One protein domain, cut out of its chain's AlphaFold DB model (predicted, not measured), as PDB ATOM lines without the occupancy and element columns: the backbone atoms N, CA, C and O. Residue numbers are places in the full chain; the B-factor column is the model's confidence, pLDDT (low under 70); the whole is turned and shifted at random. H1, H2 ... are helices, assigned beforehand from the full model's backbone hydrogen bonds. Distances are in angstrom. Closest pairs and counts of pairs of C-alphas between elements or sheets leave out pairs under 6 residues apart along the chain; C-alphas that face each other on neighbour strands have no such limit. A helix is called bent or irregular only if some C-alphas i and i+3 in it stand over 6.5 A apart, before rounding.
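What this domain is: This is residues 4 to 103 of the 103 residues of an uncharacterized protein of Acinetobacter sp. WCHA45 (UniProt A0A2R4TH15). A long helix, H4, sets out from a compact body of helices and loops, and residues 94 to 103, of which 94 to 101 belong to H4, stick out from that body as a bare arm. In the body, H1 makes a corner with the first part of H4 and also packs on H3 at a steep angle, while H2 is a short turn and long loops run between the helices. The printed part has 100 residues with four named helices, H1, H2, H3 and H4 in that order along the chain, and no named strand; its class is all helix, with 56 residues in helices. The whole is compact, with a radius of gyration of the C-alphas of 14.0 A, and elongated, with spans of 49 by 27 by 24 A.

Where its parts are: Find C-alpha 79 at (13.597, 2.658, 0.979); from there H4, residues 79 to 101, runs 33.4 A to C-alpha 101 at (27.302, -6.102, 30.201). Go back to C-alpha 4 at (24.004, -1.748, 1.547), where H1, residues 4 to 20, begins its 23.9 A. H3 holds residues 46 to 57 and measures 16.3 A from first to last C-alpha. H2 is short, residues 34 to 37. No helix is bent or irregular.

How they stand to each other: Start at H4, whose residues 79 to 87 alone touch H1, which meets them with residues 6 to 10 alone. Their closest C-alphas, those of Glu 7 and Val 83, are 5.8 A apart, and the two run opposite ways at a steep tilt of 64 degrees. From H1 look to H3: they touch, closest at the C-alphas of Ala 9 and Ile 53, 5.8 A apart, and run opposite ways at a steep tilt of 50 degrees. H3 and H4 are apart. H2 is close to H4 but not clearly touching it, the closest C-alphas being those of Pro 34 and Ile 79 at 7.4 A. H2 is likewise close to H1 but not clearly touching it, with the C-alphas of Leu 14 and Pro 34 closest at 8.0 A. H2 and H3 are only just apart, with their closest C-alphas at 8.4 A. In H1, H3 and H4 every O i to N i+4 pair is within hydrogen-bond range; H2, with 4 residues, is too short for such a pair.

The domain as a whole: The two C-alphas farthest apart are those of Ala 24 and Leu 103, at 49.7 A. Without residues 94 to 103, which stand free, the body spans 35 by 29 by 23 A. The printed part has no cut. The links H1 to H2, residues 21 to 33, and H3 to H4, residues 58 to 78, are long, while H2 to H3 is short. The mean pLDDT of the printed part is 83.5; look for values under 70 at residues 71 to 72 and 93 to 103.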
ATOM      1  N   LYS A   4      24.275  -0.940   2.749       91.00
ATOM      2  CA  LYS A   4      24.004  -1.748   1.547       91.00
ATOM      3  C   LYS A   4      23.469  -3.132   1.902       91.00
ATOM      4  O   LYS A   4      22.596  -3.618   1.197       91.00
ATOM      5  N   ASP A   5      23.961  -3.738   2.982       90.50
ATOM      6  CA  ASP A   5      23.459  -5.031   3.463       90.50
ATOM      7  C   ASP A   5      21.983  -4.899   3.877       90.50
ATOM      8  O   ASP A   5      21.146  -5.714   3.495       90.50
ATOM      9  N   ILE A   6      21.656  -3.813   4.588       91.56
ATOM     10  CA  ILE A   6      20.286  -3.479   5.001       91.56
ATOM     11  C   ILE A   6      19.400  -3.204   3.783       91.56
ATOM     12  O   ILE A   6      18.295  -3.732   3.703       91.56
ATOM     13  N   GLU A   7      19.881  -2.415   2.817       92.44
ATOM     14  CA  GLU A   7      19.161  -2.125   1.570       92.44
ATOM     15  C   GLU A   7      18.860  -3.413   0.790       92.44
ATOM     16  O   GLU A   7      17.723  -3.637   0.378       92.44
ATOM     17  N   ALA A   8      19.849  -4.299   0.648       92.00
ATOM     18  CA  ALA A   8      19.680  -5.580  -0.026       92.00
ATOM     19  C   ALA A   8      18.682  -6.494   0.704       92.00
ATOM     20  O   ALA A   8      17.821  -7.096   0.058       92.00
ATOM     21  N   ALA A   9      18.753  -6.575   2.037       92.44
ATOM     22  CA  ALA A   9      17.814  -7.359   2.837       92.44
ATOM     23  C   ALA A   9      16.385  -6.807   2.749       92.44
ATOM     24  O   ALA A   9      15.440  -7.581   2.591       92.44
ATOM     25  N   LEU A  10      16.225  -5.482   2.787       92.50
ATOM     26  CA  LEU A  10      14.940  -4.805   2.634       92.50
ATOM     27  C   LEU A  10      14.331  -5.088   1.255       92.50
ATOM     28  O   LEU A  10      13.205  -5.573   1.177       92.50
ATOM     29  N   ILE A  11      15.084  -4.860   0.176       92.38
ATOM     30  CA  ILE A  11      14.630  -5.115  -1.201       92.38
ATOM     31  C   ILE A  11      14.262  -6.589  -1.389       92.38
ATOM     32  O   ILE A  11      13.177  -6.887  -1.887       92.38
ATOM     33  N   SER A  12      15.124  -7.509  -0.945       92.56
ATOM     34  CA  SER A  12      14.867  -8.949  -1.038       92.56
ATOM     35  C   SER A  12      13.597  -9.348  -0.285       92.56
ATOM     36  O   SER A  12      12.809 -10.131  -0.804       92.56
ATOM     37  N   THR A  13      13.373  -8.791   0.906       92.94
ATOM     38  CA  THR A  13      12.180  -9.075   1.716       92.94
ATOM     39  C   THR A  13      10.909  -8.567   1.047       92.94
ATOM     40  O   THR A  13       9.924  -9.294   0.951       92.94
ATOM     41  N   LEU A  14      10.921  -7.327   0.553       91.94
ATOM     42  CA  LEU A  14       9.769  -6.743  -0.131       91.94
ATOM     43  C   LEU A  14       9.427  -7.524  -1.411       91.94
ATOM     44  O   LEU A  14       8.254  -7.795  -1.659       91.94
ATOM     45  N   GLN A  15      10.435  -7.949  -2.181       91.62
ATOM     46  CA  GLN A  15      10.247  -8.822  -3.346       91.62
ATOM     47  C   GLN A  15       9.638 -10.168  -2.962       91.62
ATOM     48  O   GLN A  15       8.680 -10.610  -3.591       91.62
ATOM     49  N   GLU A  16      10.172 -10.806  -1.922       92.38
ATOM     50  CA  GLU A  16       9.707 -12.103  -1.438       92.38
ATOM     51  C   GLU A  16       8.246 -12.042  -0.982       92.38
ATOM     52  O   GLU A  16       7.438 -12.869  -1.399       92.38
ATOM     53  N   ILE A  17       7.867 -11.010  -0.225       90.81
ATOM     54  CA  ILE A  17       6.484 -10.789   0.214       90.81
ATOM     55  C   ILE A  17       5.540 -10.650  -0.983       90.81
ATOM     56  O   ILE A  17       4.484 -11.284  -1.007       90.81
ATOM     57  N   GLN A  18       5.906  -9.843  -1.981       90.06
ATOM     58  CA  GLN A  18       5.075  -9.644  -3.171       90.06
ATOM     59  C   GLN A  18       4.954 -10.931  -3.993       90.06
ATOM     60  O   GLN A  18       3.855 -11.297  -4.408       90.06
ATOM     61  N   GLN A  19       6.061 -11.656  -4.160       90.44
ATOM     62  CA  GLN A  19       6.092 -12.929  -4.873       90.44
ATOM     63  C   GLN A  19       5.216 -13.984  -4.185       90.44
ATOM     64  O   GLN A  19       4.409 -14.631  -4.851       90.44
ATOM     65  N   VAL A  20       5.341 -14.141  -2.864       89.25
ATOM     66  CA  VAL A  20       4.536 -15.091  -2.077       89.25
ATOM     67  C   VAL A  20       3.057 -14.703  -2.091       89.25
ATOM     68  O   VAL A  20       2.192 -15.574  -2.142       89.25
ATOM     69  N   SER A  21       2.761 -13.404  -2.110       85.94
ATOM     70  CA  SER A  21       1.390 -12.889  -2.196       85.94
ATOM     71  C   SER A  21       0.792 -12.976  -3.608       85.94
ATOM     72  O   SER A  21      -0.393 -12.704  -3.782       85.94
ATOM     73  N   GLY A  22       1.585 -13.338  -4.626       89.19
ATOM     74  CA  GLY A  22       1.153 -13.353  -6.027       89.19
ATOM     75  C   GLY A  22       0.837 -11.960  -6.583       89.19
ATOM     76  O   GLY A  22       0.027 -11.827  -7.500       89.19
ATOM     77  N   LEU A  23       1.438 -10.920  -6.006       89.31
ATOM     78  CA  LEU A  23       1.187  -9.523  -6.327       89.31
ATOM     79  C   LEU A  23       2.275  -8.953  -7.243       89.31
ATOM     80  O   LEU A  23       3.388  -9.474  -7.347       89.31
ATOM     81  N   ALA A  24       1.944  -7.862  -7.934       84.19
ATOM     82  CA  ALA A  24       2.894  -7.174  -8.792       84.19
ATOM     83  C   ALA A  24       3.983  -6.502  -7.944       84.19
ATOM     84  O   ALA A  24       3.691  -5.629  -7.131       84.19
ATOM     85  N   CYS A  25       5.243  -6.873  -8.180       85.69
ATOM     86  CA  CYS A  25       6.385  -6.201  -7.575       85.69
ATOM     87  C   CYS A  25       6.923  -5.134  -8.544       85.69
ATOM     88  O   CYS A  25       7.530  -5.498  -9.557       85.69
ATOM     89  N   PRO A  26       6.727  -3.829  -8.277       82.12
ATOM     90  CA  PRO A  26       7.387  -2.781  -9.042       82.12
ATOM     91  C   PRO A  26       8.906  -2.830  -8.826       82.12
ATOM     92  O   PRO A  26       9.411  -3.480  -7.905       82.12
ATOM     93  N   SER A  27       9.654  -2.121  -9.673       84.44
ATOM     94  CA  SER A  27      11.097  -1.953  -9.493       84.44
ATOM     95  C   SER A  27      11.381  -1.220  -8.182       84.44
ATOM     96  O   SER A  27      11.197  -0.005  -8.096       84.44
ATOM     97  N   LEU A  28      11.845  -1.958  -7.174       86.31
ATOM     98  CA  LEU A  28      12.195  -1.430  -5.857       86.31
ATOM     99  C   LEU A  28      13.467  -0.585  -5.945       86.31
ATOM    100  O   LEU A  28      14.586  -1.084  -5.838       86.31
ATOM    101  N   THR A  29      13.279   0.705  -6.195       84.00
ATOM    102  CA  THR A  29      14.349   1.702  -6.172       84.00
ATOM    103  C   THR A  29      14.336   2.467  -4.853       84.00
ATOM    104  O   THR A  29      13.376   2.428  -4.094       84.00
ATOM    105  N   LYS A  30      15.409   3.210  -4.602       80.88
ATOM    106  CA  LYS A  30      15.651   3.991  -3.381       80.88
ATOM    107  C   LYS A  30      14.550   4.976  -2.978       80.88
ATOM    108  O   LYS A  30      14.502   5.335  -1.809       80.88
ATOM    109  N   ASN A  31      13.710   5.385  -3.928       84.31
ATOM    110  CA  ASN A  31      12.652   6.381  -3.748       84.31
ATOM    111  C   ASN A  31      11.253   5.750  -3.670       84.31
ATOM    112  O   ASN A  31      10.269   6.476  -3.650       84.31
ATOM    113  N   ILE A  32      11.161   4.417  -3.715       88.19
ATOM    114  CA  ILE A  32       9.890   3.713  -3.558       88.19
ATOM    115  C   ILE A  32       9.490   3.760  -2.093       88.19
ATOM    116  O   ILE A  32      10.310   3.488  -1.213       88.19
ATOM    117  N   THR A  33       8.216   4.035  -1.870       89.75
ATOM    118  CA  THR A  33       7.569   4.095  -0.571       89.75
ATOM    119  C   THR A  33       6.739   2.824  -0.388       89.75
ATOM    120  O   THR A  33       5.647   2.721  -0.948       89.75
ATOM    121  N   PRO A  34       7.202   1.823   0.387       87.69
ATOM    122  CA  PRO A  34       6.561   0.510   0.457       87.69
ATOM    123  C   PRO A  34       5.071   0.543   0.811       87.69
ATOM    124  O   PRO A  34       4.303  -0.223   0.255       87.69
ATOM    125  N   LEU A  35       4.647   1.436   1.708       86.62
ATOM    126  CA  LEU A  35       3.242   1.535   2.128       86.62
ATOM    127  C   LEU A  35       2.312   2.147   1.068       86.62
ATOM    128  O   LEU A  35       1.098   1.999   1.179       86.62
ATOM    129  N   GLU A  36       2.861   2.839   0.070       87.31
ATOM    130  CA  GLU A  36       2.088   3.550  -0.955       87.31
ATOM    131  C   GLU A  36       2.190   2.862  -2.316       87.31
ATOM    132  O   GLU A  36       1.188   2.702  -3.011       87.31
ATOM    133  N   ASP A  37       3.390   2.406  -2.672       88.44
ATOM    134  CA  ASP A  37       3.695   1.858  -3.990       88.44
ATOM    135  C   ASP A  37       3.524   0.337  -4.075       88.44
ATOM    136  O   ASP A  37       3.336  -0.198  -5.172       88.44
ATOM    137  N   LEU A  38       3.615  -0.391  -2.950       88.38
ATOM    138  CA  LEU A  38       3.441  -1.843  -2.961       88.38
ATOM    139  C   LEU A  38       1.981  -2.216  -2.699       88.38
ATOM    140  O   LEU A  38       1.412  -1.856  -1.664       88.38
ATOM    141  N   PRO A  39       1.364  -3.008  -3.591       86.69
ATOM    142  CA  PRO A  39      -0.016  -3.420  -3.408       86.69
ATOM    143  C   PRO A  39      -0.154  -4.266  -2.138       86.69
ATOM    144  O   PRO A  39       0.663  -5.145  -1.862       86.69
ATOM    145  N   GLN A  40      -1.214  -3.982  -1.375       86.38
ATOM    146  CA  GLN A  40      -1.578  -4.661  -0.122       86.38
ATOM    147  C   GLN A  40      -0.479  -4.676   0.954       86.38
ATOM    148  O   GLN A  40      -0.562  -5.445   1.911       86.38
ATOM    149  N   PHE A  41       0.537  -3.819   0.841       87.88
ATOM    150  CA  PHE A  41       1.544  -3.667   1.879       87.88
ATOM    151  C   PHE A  41       0.984  -2.794   3.009       87.88
ATOM    152  O   PHE A  41       1.174  -1.584   3.054       87.88
ATOM    153  N   ASP A  42       0.216  -3.419   3.902       85.81
ATOM    154  CA  ASP A  42      -0.546  -2.737   4.947       85.81
ATOM    155  C   ASP A  42      -0.080  -3.092   6.373       85.81
ATOM    156  O   ASP A  42       0.954  -3.729   6.590       85.81
ATOM    157  N   SER A  43      -0.875  -2.673   7.368       83.62
ATOM    158  CA  SER A  43      -0.673  -2.912   8.807       83.62
ATOM    159  C   SER A  43      -0.380  -4.365   9.221       83.62
ATOM    160  O   SER A  43       0.196  -4.570  10.286       83.62
ATOM    161  N   LYS A  44      -0.776  -5.352   8.412       85.88
ATOM    162  CA  LYS A  44      -0.610  -6.788   8.669       85.88
ATOM    163  C   LYS A  44       0.637  -7.360   8.005       85.88
ATOM    164  O   LYS A  44       1.138  -8.386   8.451       85.88
ATOM    165  N   VAL A  45       1.123  -6.707   6.952       89.06
ATOM    166  CA  VAL A  45       2.254  -7.181   6.147       89.06
ATOM    167  C   VAL A  45       3.570  -6.595   6.645       89.06
ATOM    168  O   VAL A  45       4.561  -7.316   6.740       89.06
ATOM    169  N   TRP A  46       3.592  -5.316   7.038       89.75
ATOM    170  CA  TRP A  46       4.828  -4.686   7.510       89.75
ATOM    171  C   TRP A  46       5.474  -5.383   8.728       89.75
ATOM    172  O   TRP A  46       6.701  -5.458   8.726       89.75
ATOM    173  N   PRO A  47       4.750  -5.944   9.729       89.56
ATOM    174  CA  PRO A  47       5.400  -6.636  10.845       89.56
ATOM    175  C   PRO A  47       6.138  -7.893  10.376       89.56
ATOM    176  O   PRO A  47       7.228  -8.195  10.852       89.56
ATOM    177  N   ILE A  48       5.575  -8.593   9.386       89.44
ATOM    178  CA  ILE A  48       6.203  -9.763   8.762       89.44
ATOM    179  C   ILE A  48       7.479  -9.331   8.034       89.44
ATOM    180  O   ILE A  48       8.513  -9.982   8.163       89.44
ATOM    181  N   ALA A  49       7.433  -8.200   7.322       91.25
ATOM    182  CA  ALA A  49       8.612  -7.633   6.677       91.25
ATOM    183  C   ALA A  49       9.716  -7.291   7.691       91.25
ATOM    184  O   ALA A  49      10.873  -7.610   7.442       91.25
ATOM    185  N   VAL A  50       9.374  -6.698   8.842       91.19
ATOM    186  CA  VAL A  50      10.345  -6.417   9.917       91.19
ATOM    187  C   VAL A  50      11.013  -7.698  10.406       91.19
ATOM    188  O   VAL A  50      12.241  -7.741  10.475       91.19
ATOM    189  N   CYS A  51      10.232  -8.749  10.681       89.12
ATOM    190  CA  CYS A  51      10.773 -10.040  11.106       89.12
ATOM    191  C   CYS A  51      11.742 -10.621  10.067       89.12
ATOM    192  O   CYS A  51      12.873 -10.948  10.409       89.12
ATOM    193  N   LEU A  52      11.340 -10.675   8.793       91.19
ATOM    194  CA  LEU A  52      12.171 -11.222   7.715       91.19
ATOM    195  C   LEU A  52      13.461 -10.419   7.499       91.19
ATOM    196  O   LEU A  52      14.514 -11.000   7.235       91.19
ATOM    197  N   ILE A  53      13.406  -9.090   7.628       91.81
ATOM    198  CA  ILE A  53      14.605  -8.244   7.582       91.81
ATOM    199  C   ILE A  53      15.525  -8.596   8.754       91.81
ATOM    200  O   ILE A  53      16.718  -8.789   8.538       91.81
ATOM    201  N   GLY A  54      14.984  -8.716   9.970       89.62
ATOM    202  CA  GLY A  54      15.746  -9.111  11.155       89.62
ATOM    203  C   GLY A  54      16.432 -10.464  10.977       89.62
ATOM    204  O   GLY A  54      17.645 -10.566  11.150       89.62
ATOM    205  N   GLU A  55      15.692 -11.470  10.505       89.81
ATOM    206  CA  GLU A  55      16.218 -12.807  10.212       89.81
ATOM    207  C   GLU A  55      17.332 -12.780   9.157       89.81
ATOM    208  O   GLU A  55      18.393 -13.367   9.370       89.81
ATOM    209  N   LYS A  56      17.143 -12.061   8.041       90.12
ATOM    210  CA  LYS A  56      18.164 -11.940   6.981       90.12
ATOM    211  C   LYS A  56      19.425 -11.226   7.464       90.12
ATOM    212  O   LYS A  56      20.521 -11.535   7.001       90.12
ATOM    213  N   LEU A  57      19.269 -10.259   8.362       87.44
ATOM    214  CA  LEU A  57      20.368  -9.485   8.928       87.44
ATOM    215  C   LEU A  57      20.985 -10.141  10.178       87.44
ATOM    216  O   LEU A  57      22.029  -9.684  10.643       87.44
ATOM    217  N   GLY A  58      20.375 -11.206  10.707       86.31
ATOM    218  CA  GLY A  58      20.811 -11.881  11.929       86.31
ATOM    219  C   GLY A  58      20.694 -11.008  13.181       86.31
ATOM    220  O   GLY A  58      21.528 -11.119  14.078       86.31
ATOM    221  N   ILE A  59      19.704 -10.115  13.226       84.44
ATOM    222  CA  ILE A  59      19.460  -9.189  14.338       84.44
ATOM    223  C   ILE A  59      18.019  -9.297  14.831       84.44
ATOM    224  O   ILE A  59      17.109  -9.612  14.066       84.44
ATOM    225  N   ASP A  60      17.810  -8.963  16.100       81.31
ATOM    226  CA  ASP A  60      16.470  -8.795  16.649       81.31
ATOM    227  C   ASP A  60      15.991  -7.364  16.370       81.31
ATOM    228  O   ASP A  60      16.545  -6.392  16.898       81.31
ATOM    229  N   LEU A  61      15.014  -7.221  15.472       82.88
ATOM    230  CA  LEU A  61      14.370  -5.938  15.197       82.88
ATOM    231  C   LEU A  61      13.070  -5.832  15.998       82.88
ATOM    232  O   LEU A  61      12.275  -6.772  15.979       82.88
ATOM    233  N   PRO A  62      12.804  -4.680  16.642       79.31
ATOM    234  CA  PRO A  62      11.570  -4.473  17.388       79.31
ATOM    235  C   PRO A  62      10.360  -4.579  16.451       79.31
ATOM    236  O   PRO A  62      10.160  -3.745  15.566       79.31
ATOM    237  N   ASN A  63       9.557  -5.628  16.634       75.06
ATOM    238  CA  ASN A  63       8.361  -5.899  15.830       75.06
ATOM    239  C   ASN A  63       7.165  -5.004  16.205       75.06
ATOM    240  O   ASN A  63       6.175  -4.952  15.474       75.06
ATOM    241  N   ASP A  64       7.268  -4.282  17.318       76.56
ATOM    242  CA  ASP A  64       6.339  -3.254  17.777       76.56
ATOM    243  C   ASP A  64       6.622  -1.877  17.150       76.56
ATOM    244  O   ASP A  64       5.768  -0.990  17.200       76.56
ATOM    245  N   VAL A  65       7.775  -1.704  16.493       80.31
ATOM    246  CA  VAL A  65       8.167  -0.450  15.842       80.31
ATOM    247  C   VAL A  65       7.930  -0.526  14.339       80.31
ATOM    248  O   VAL A  65       8.544  -1.308  13.611       80.31
ATOM    249  N   ASN A  66       7.083   0.370  13.830       85.31
ATOM    250  CA  ASN A  66       6.883   0.490  12.395       85.31
ATOM    251  C   ASN A  66       8.046   1.252  11.738       85.31
ATOM    252  O   ASN A  66       8.084   2.486  11.713       85.31
ATOM    253  N   ILE A  67       8.994   0.506  11.172       88.12
ATOM    254  CA  ILE A  67      10.156   1.070  10.469       88.12
ATOM    255  C   ILE A  67       9.810   1.703   9.114       88.12
ATOM    256  O   ILE A  67      10.657   2.384   8.550       88.12
ATOM    257  N   PHE A  68       8.592   1.495   8.598       89.31
ATOM    258  CA  PHE A  68       8.120   2.012   7.306       89.31
ATOM    259  C   PHE A  68       7.409   3.366   7.422       89.31
ATOM    260  O   PHE A  68       6.979   3.924   6.417       89.31
ATOM    261  N   LYS A  69       7.269   3.887   8.645       87.50
ATOM    262  CA  LYS A  69       6.600   5.154   8.964       87.50
ATOM    263  C   LYS A  69       7.499   6.028   9.824       87.50
ATOM    264  O   LYS A  69       8.343   5.520  10.576       87.50
ATOM    265  N   LYS A  70       7.282   7.340   9.785       82.06
ATOM    266  CA  LYS A  70       7.794   8.247  10.823       82.06
ATOM    267  C   LYS A  70       7.028   7.994  12.130       82.06
ATOM    268  O   LYS A  70       5.848   7.678  12.106       82.06
ATOM    269  N   GLU A  71       7.707   8.057  13.277       69.25
ATOM    270  CA  GLU A  71       7.067   7.760  14.578       69.25
ATOM    271  C   GLU A  71       6.024   8.814  14.967       69.25
ATOM    272  O   GLU A  71       5.027   8.490  15.606       69.25
ATOM    273  N   GLU A  72       6.230  10.060  14.538       65.50
ATOM    274  CA  GLU A  72       5.380  11.198  14.903       65.50
ATOM    275  C   GLU A  72       4.431  11.645  13.782       65.50
ATOM    276  O   GLU A  72       3.674  12.600  13.959       65.50
ATOM    277  N   SER A  73       4.442  10.976  12.625       71.00
ATOM    278  CA  SER A  73       3.552  11.321  11.518       71.00
ATOM    279  C   SER A  73       3.036  10.094  10.776       71.00
ATOM    280  O   SER A  73       3.619   9.014  10.806       71.00
ATOM    281  N   CYS A  74       1.920  10.268  10.068       71.25
ATOM    282  CA  CYS A  74       1.409   9.262   9.137       71.25
ATOM    283  C   CYS A  74       2.227   9.192   7.835       71.25
ATOM    284  O   CYS A  74       1.782   8.536   6.896       71.25
ATOM    285  N   ASP A  75       3.381   9.860   7.766       81.25
ATOM    286  CA  ASP A  75       4.201   9.866   6.563       81.25
ATOM    287  C   ASP A  75       4.921   8.527   6.421       81.25
ATOM    288  O   ASP A  75       5.671   8.075   7.301       81.25
ATOM    289  N   SER A  76       4.677   7.908   5.276       86.94
ATOM    290  CA  SER A  76       5.383   6.733   4.802       86.94
ATOM    291  C   SER A  76       6.842   7.086   4.489       86.94
ATOM    292  O   SER A  76       7.143   8.203   4.068       86.94
ATOM    293  N   LEU A  77       7.751   6.137   4.702       89.19
ATOM    294  CA  LEU A  77       9.175   6.303   4.414       89.19
ATOM    295  C   LEU A  77       9.559   5.638   3.094       89.19
ATOM    296  O   LEU A  77       9.067   4.549   2.781       89.19
ATOM    297  N   ASP A  78      10.493   6.256   2.373       91.50
ATOM    298  CA  ASP A  78      11.130   5.616   1.224       91.50
ATOM    299  C   ASP A  78      12.171   4.564   1.654       91.50
ATOM    300  O   ASP A  78      12.616   4.511   2.805       91.50
ATOM    301  N   ILE A  79      12.585   3.698   0.724       90.94
ATOM    302  CA  ILE A  79      13.597   2.658   0.979       90.94
ATOM    303  C   ILE A  79      14.885   3.234   1.594       90.94
ATOM    304  O   ILE A  79      15.458   2.615   2.492       90.94
ATOM    305  N   SER A  80      15.351   4.406   1.158       90.31
ATOM    306  CA  SER A  80      16.579   5.016   1.687       90.31
ATOM    307  C   SER A  80      16.415   5.476   3.132       90.31
ATOM    308  O   SER A  80      17.307   5.267   3.960       90.31
ATOM    309  N   GLU A  81      15.284   6.098   3.452       91.25
ATOM    310  CA  GLU A  81      14.926   6.503   4.806       91.25
ATOM    311  C   GLU A  81      14.768   5.286   5.723       91.25
ATOM    312  O   GLU A  81      15.314   5.290   6.829       91.25
ATOM    313  N   ILE A  82      14.119   4.215   5.254       91.44
ATOM    314  CA  ILE A  82      13.973   2.960   6.008       91.44
ATOM    315  C   ILE A  82      15.347   2.360   6.306       91.44
ATOM    316  O   ILE A  82      15.626   2.001   7.450       91.44
ATOM    317  N   VAL A  83      16.241   2.297   5.314       92.12
ATOM    318  CA  VAL A  83      17.615   1.804   5.502       92.12
ATOM    319  C   VAL A  83      18.349   2.620   6.561       92.12
ATOM    320  O   VAL A  83      19.009   2.047   7.427       92.12
ATOM    321  N   ASN A  84      18.225   3.949   6.528       91.12
ATOM    322  CA  ASN A  84      18.819   4.810   7.548       91.12
ATOM    323  C   ASN A  84      18.211   4.559   8.933       91.12
ATOM    324  O   ASN A  84      18.952   4.488   9.909       91.12
ATOM    325  N   LYS A  85      16.889   4.388   9.022       89.00
ATOM    326  CA  LYS A  85      16.188   4.113  10.279       89.00
ATOM    327  C   LYS A  85      16.620   2.779  10.883       89.00
ATOM    328  O   LYS A  85      17.001   2.743  12.048       89.00
ATOM    329  N   VAL A  86      16.643   1.707  10.092       88.94
ATOM    330  CA  VAL A  86      17.115   0.384  10.529       88.94
ATOM    331  C   VAL A  86      18.587   0.436  10.924       88.94
ATOM    332  O   VAL A  86      18.953  -0.096  11.966       88.94
ATOM    333  N   PHE A  87      19.432   1.121  10.150       90.38
ATOM    334  CA  PHE A  87      20.843   1.290  10.494       90.38
ATOM    335  C   PHE A  87      21.012   1.963  11.864       90.38
ATOM    336  O   PHE A  87      21.737   1.445  12.711       90.38
ATOM    337  N   SER A  88      20.278   3.049  12.117       87.62
ATOM    338  CA  SER A  88      20.271   3.727  13.416       87.62
ATOM    339  C   SER A  88      19.729   2.842  14.542       87.62
ATOM    340  O   SER A  88      20.272   2.868  15.642       87.62
ATOM    341  N   LEU A  89      18.676   2.049  14.304       84.25
ATOM    342  CA  LEU A  89      18.150   1.114  15.309       84.25
ATOM    343  C   LEU A  89      19.209   0.084  15.701       84.25
ATOM    344  O   LEU A  89      19.436  -0.137  16.884       84.25
ATOM    345  N   VAL A  90      19.914  -0.479  14.722       82.75
ATOM    346  CA  VAL A  90      20.976  -1.462  14.959       82.75
ATOM    347  C   VAL A  90      22.144  -0.855  15.725       82.75
ATOM    348  O   VAL A  90      22.615  -1.463  16.684       82.75
ATOM    349  N   GLU A  91      22.602   0.344  15.350       81.44
ATOM    350  CA  GLU A  91      23.660   1.031  16.100       81.44
ATOM    351  C   GLU A  91      23.256   1.284  17.560       81.44
ATOM    352  O   GLU A  91      24.059   1.063  18.468       81.44
ATOM    353  N   ASN A  92      22.002   1.677  17.805       75.44
ATOM    354  CA  ASN A  92      21.491   1.887  19.159       75.44
ATOM    355  C   ASN A  92      21.356   0.573  19.946       75.44
ATOM    356  O   ASN A  92      21.746   0.525  21.113       75.44
ATOM    357  N   SER A  93      20.872  -0.508  19.326       68.62
ATOM    358  CA  SER A  93      20.748  -1.821  19.975       68.62
ATOM    359  C   SER A  93      22.104  -2.358  20.444       68.62
ATOM    360  O   SER A  93      22.218  -2.823  21.579       68.62
ATOM    361  N   ILE A  94      23.155  -2.195  19.630       62.91
ATOM    362  CA  ILE A  94      24.528  -2.600  19.981       62.91
ATOM    363  C   ILE A  94      25.035  -1.830  21.211       62.91
ATOM    364  O   ILE A  94      25.685  -2.419  22.078       62.91
ATOM    365  N   GLN A  95      24.718  -0.534  21.328       59.50
ATOM    366  CA  GLN A  95      25.102   0.275  22.491       59.50
ATOM    367  C   GLN A  95      24.361  -0.123  23.775       59.50
ATOM    368  O   GLN A  95      24.941  -0.075  24.862       59.50
ATOM    369  N   ILE A  96      23.091  -0.526  23.679       57.88
ATOM    370  CA  ILE A  96      22.303  -0.960  24.843       57.88
ATOM    371  C   ILE A  96      22.835  -2.293  25.387       57.88
ATOM    372  O   ILE A  96      22.959  -2.452  26.604       57.88
ATOM    373  N   GLU A  97      23.196  -3.228  24.506       55.50
ATOM    374  CA  GLU A  97      23.774  -4.518  24.894       55.50
ATOM    375  C   GLU A  97      25.146  -4.353  25.555       55.50
ATOM    376  O   GLU A  97      25.382  -4.912  26.627       55.50
ATOM    377  N   THR A  98      26.019  -3.499  25.005       55.00
ATOM    378  CA  THR A  98      27.307  -3.203  25.656       55.00
ATOM    379  C   THR A  98      27.108  -2.564  27.026       55.00
ATOM    380  O   THR A  98      27.802  -2.922  27.971       55.00
ATOM    381  N   LYS A  99      26.132  -1.666  27.187       53.62
ATOM    382  CA  LYS A  99      25.891  -0.996  28.471       53.62
ATOM    383  C   LYS A  99      25.328  -1.930  29.551       53.62
ATOM    384  O   LYS A  99      25.628  -1.718  30.720       53.62
ATOM    385  N   LYS A 100      24.559  -2.964  29.182       52.97
ATOM    386  CA  LYS A 100      24.066  -3.995  30.120       52.97
ATOM    387  C   LYS A 100      25.150  -4.959  30.600       52.97
ATOM    388  O   LYS A 100      25.026  -5.478  31.697       52.97
ATOM    389  N   VAL A 101      26.194  -5.207  29.808       56.00
ATOM    390  CA  VAL A 101      27.302  -6.102  30.201       56.00
ATOM    391  C   VAL A 101      28.221  -5.455  31.253       56.00
ATOM    392  O   VAL A 101      28.911  -6.161  31.984       56.00
ATOM    393  N   TYR A 102      28.216  -4.122  31.359       53.31
ATOM    394  CA  TYR A 102      29.041  -3.357  32.304       53.31
ATOM    395  C   TYR A 102      28.268  -2.781  33.512       53.31
ATOM    396  O   TYR A 102      28.828  -1.951  34.233       53.31
ATOM    397  N   LEU A 103      27.014  -3.190  33.742       47.12
ATOM    398  CA  LEU A 103      26.198  -2.824  34.914       47.12
ATOM    399  C   LEU A 103      25.875  -4.067  35.747       47.12
ATOM    400  O   LEU A 103      25.916  -3.944  36.990       47.12
TER     401      LEU A 103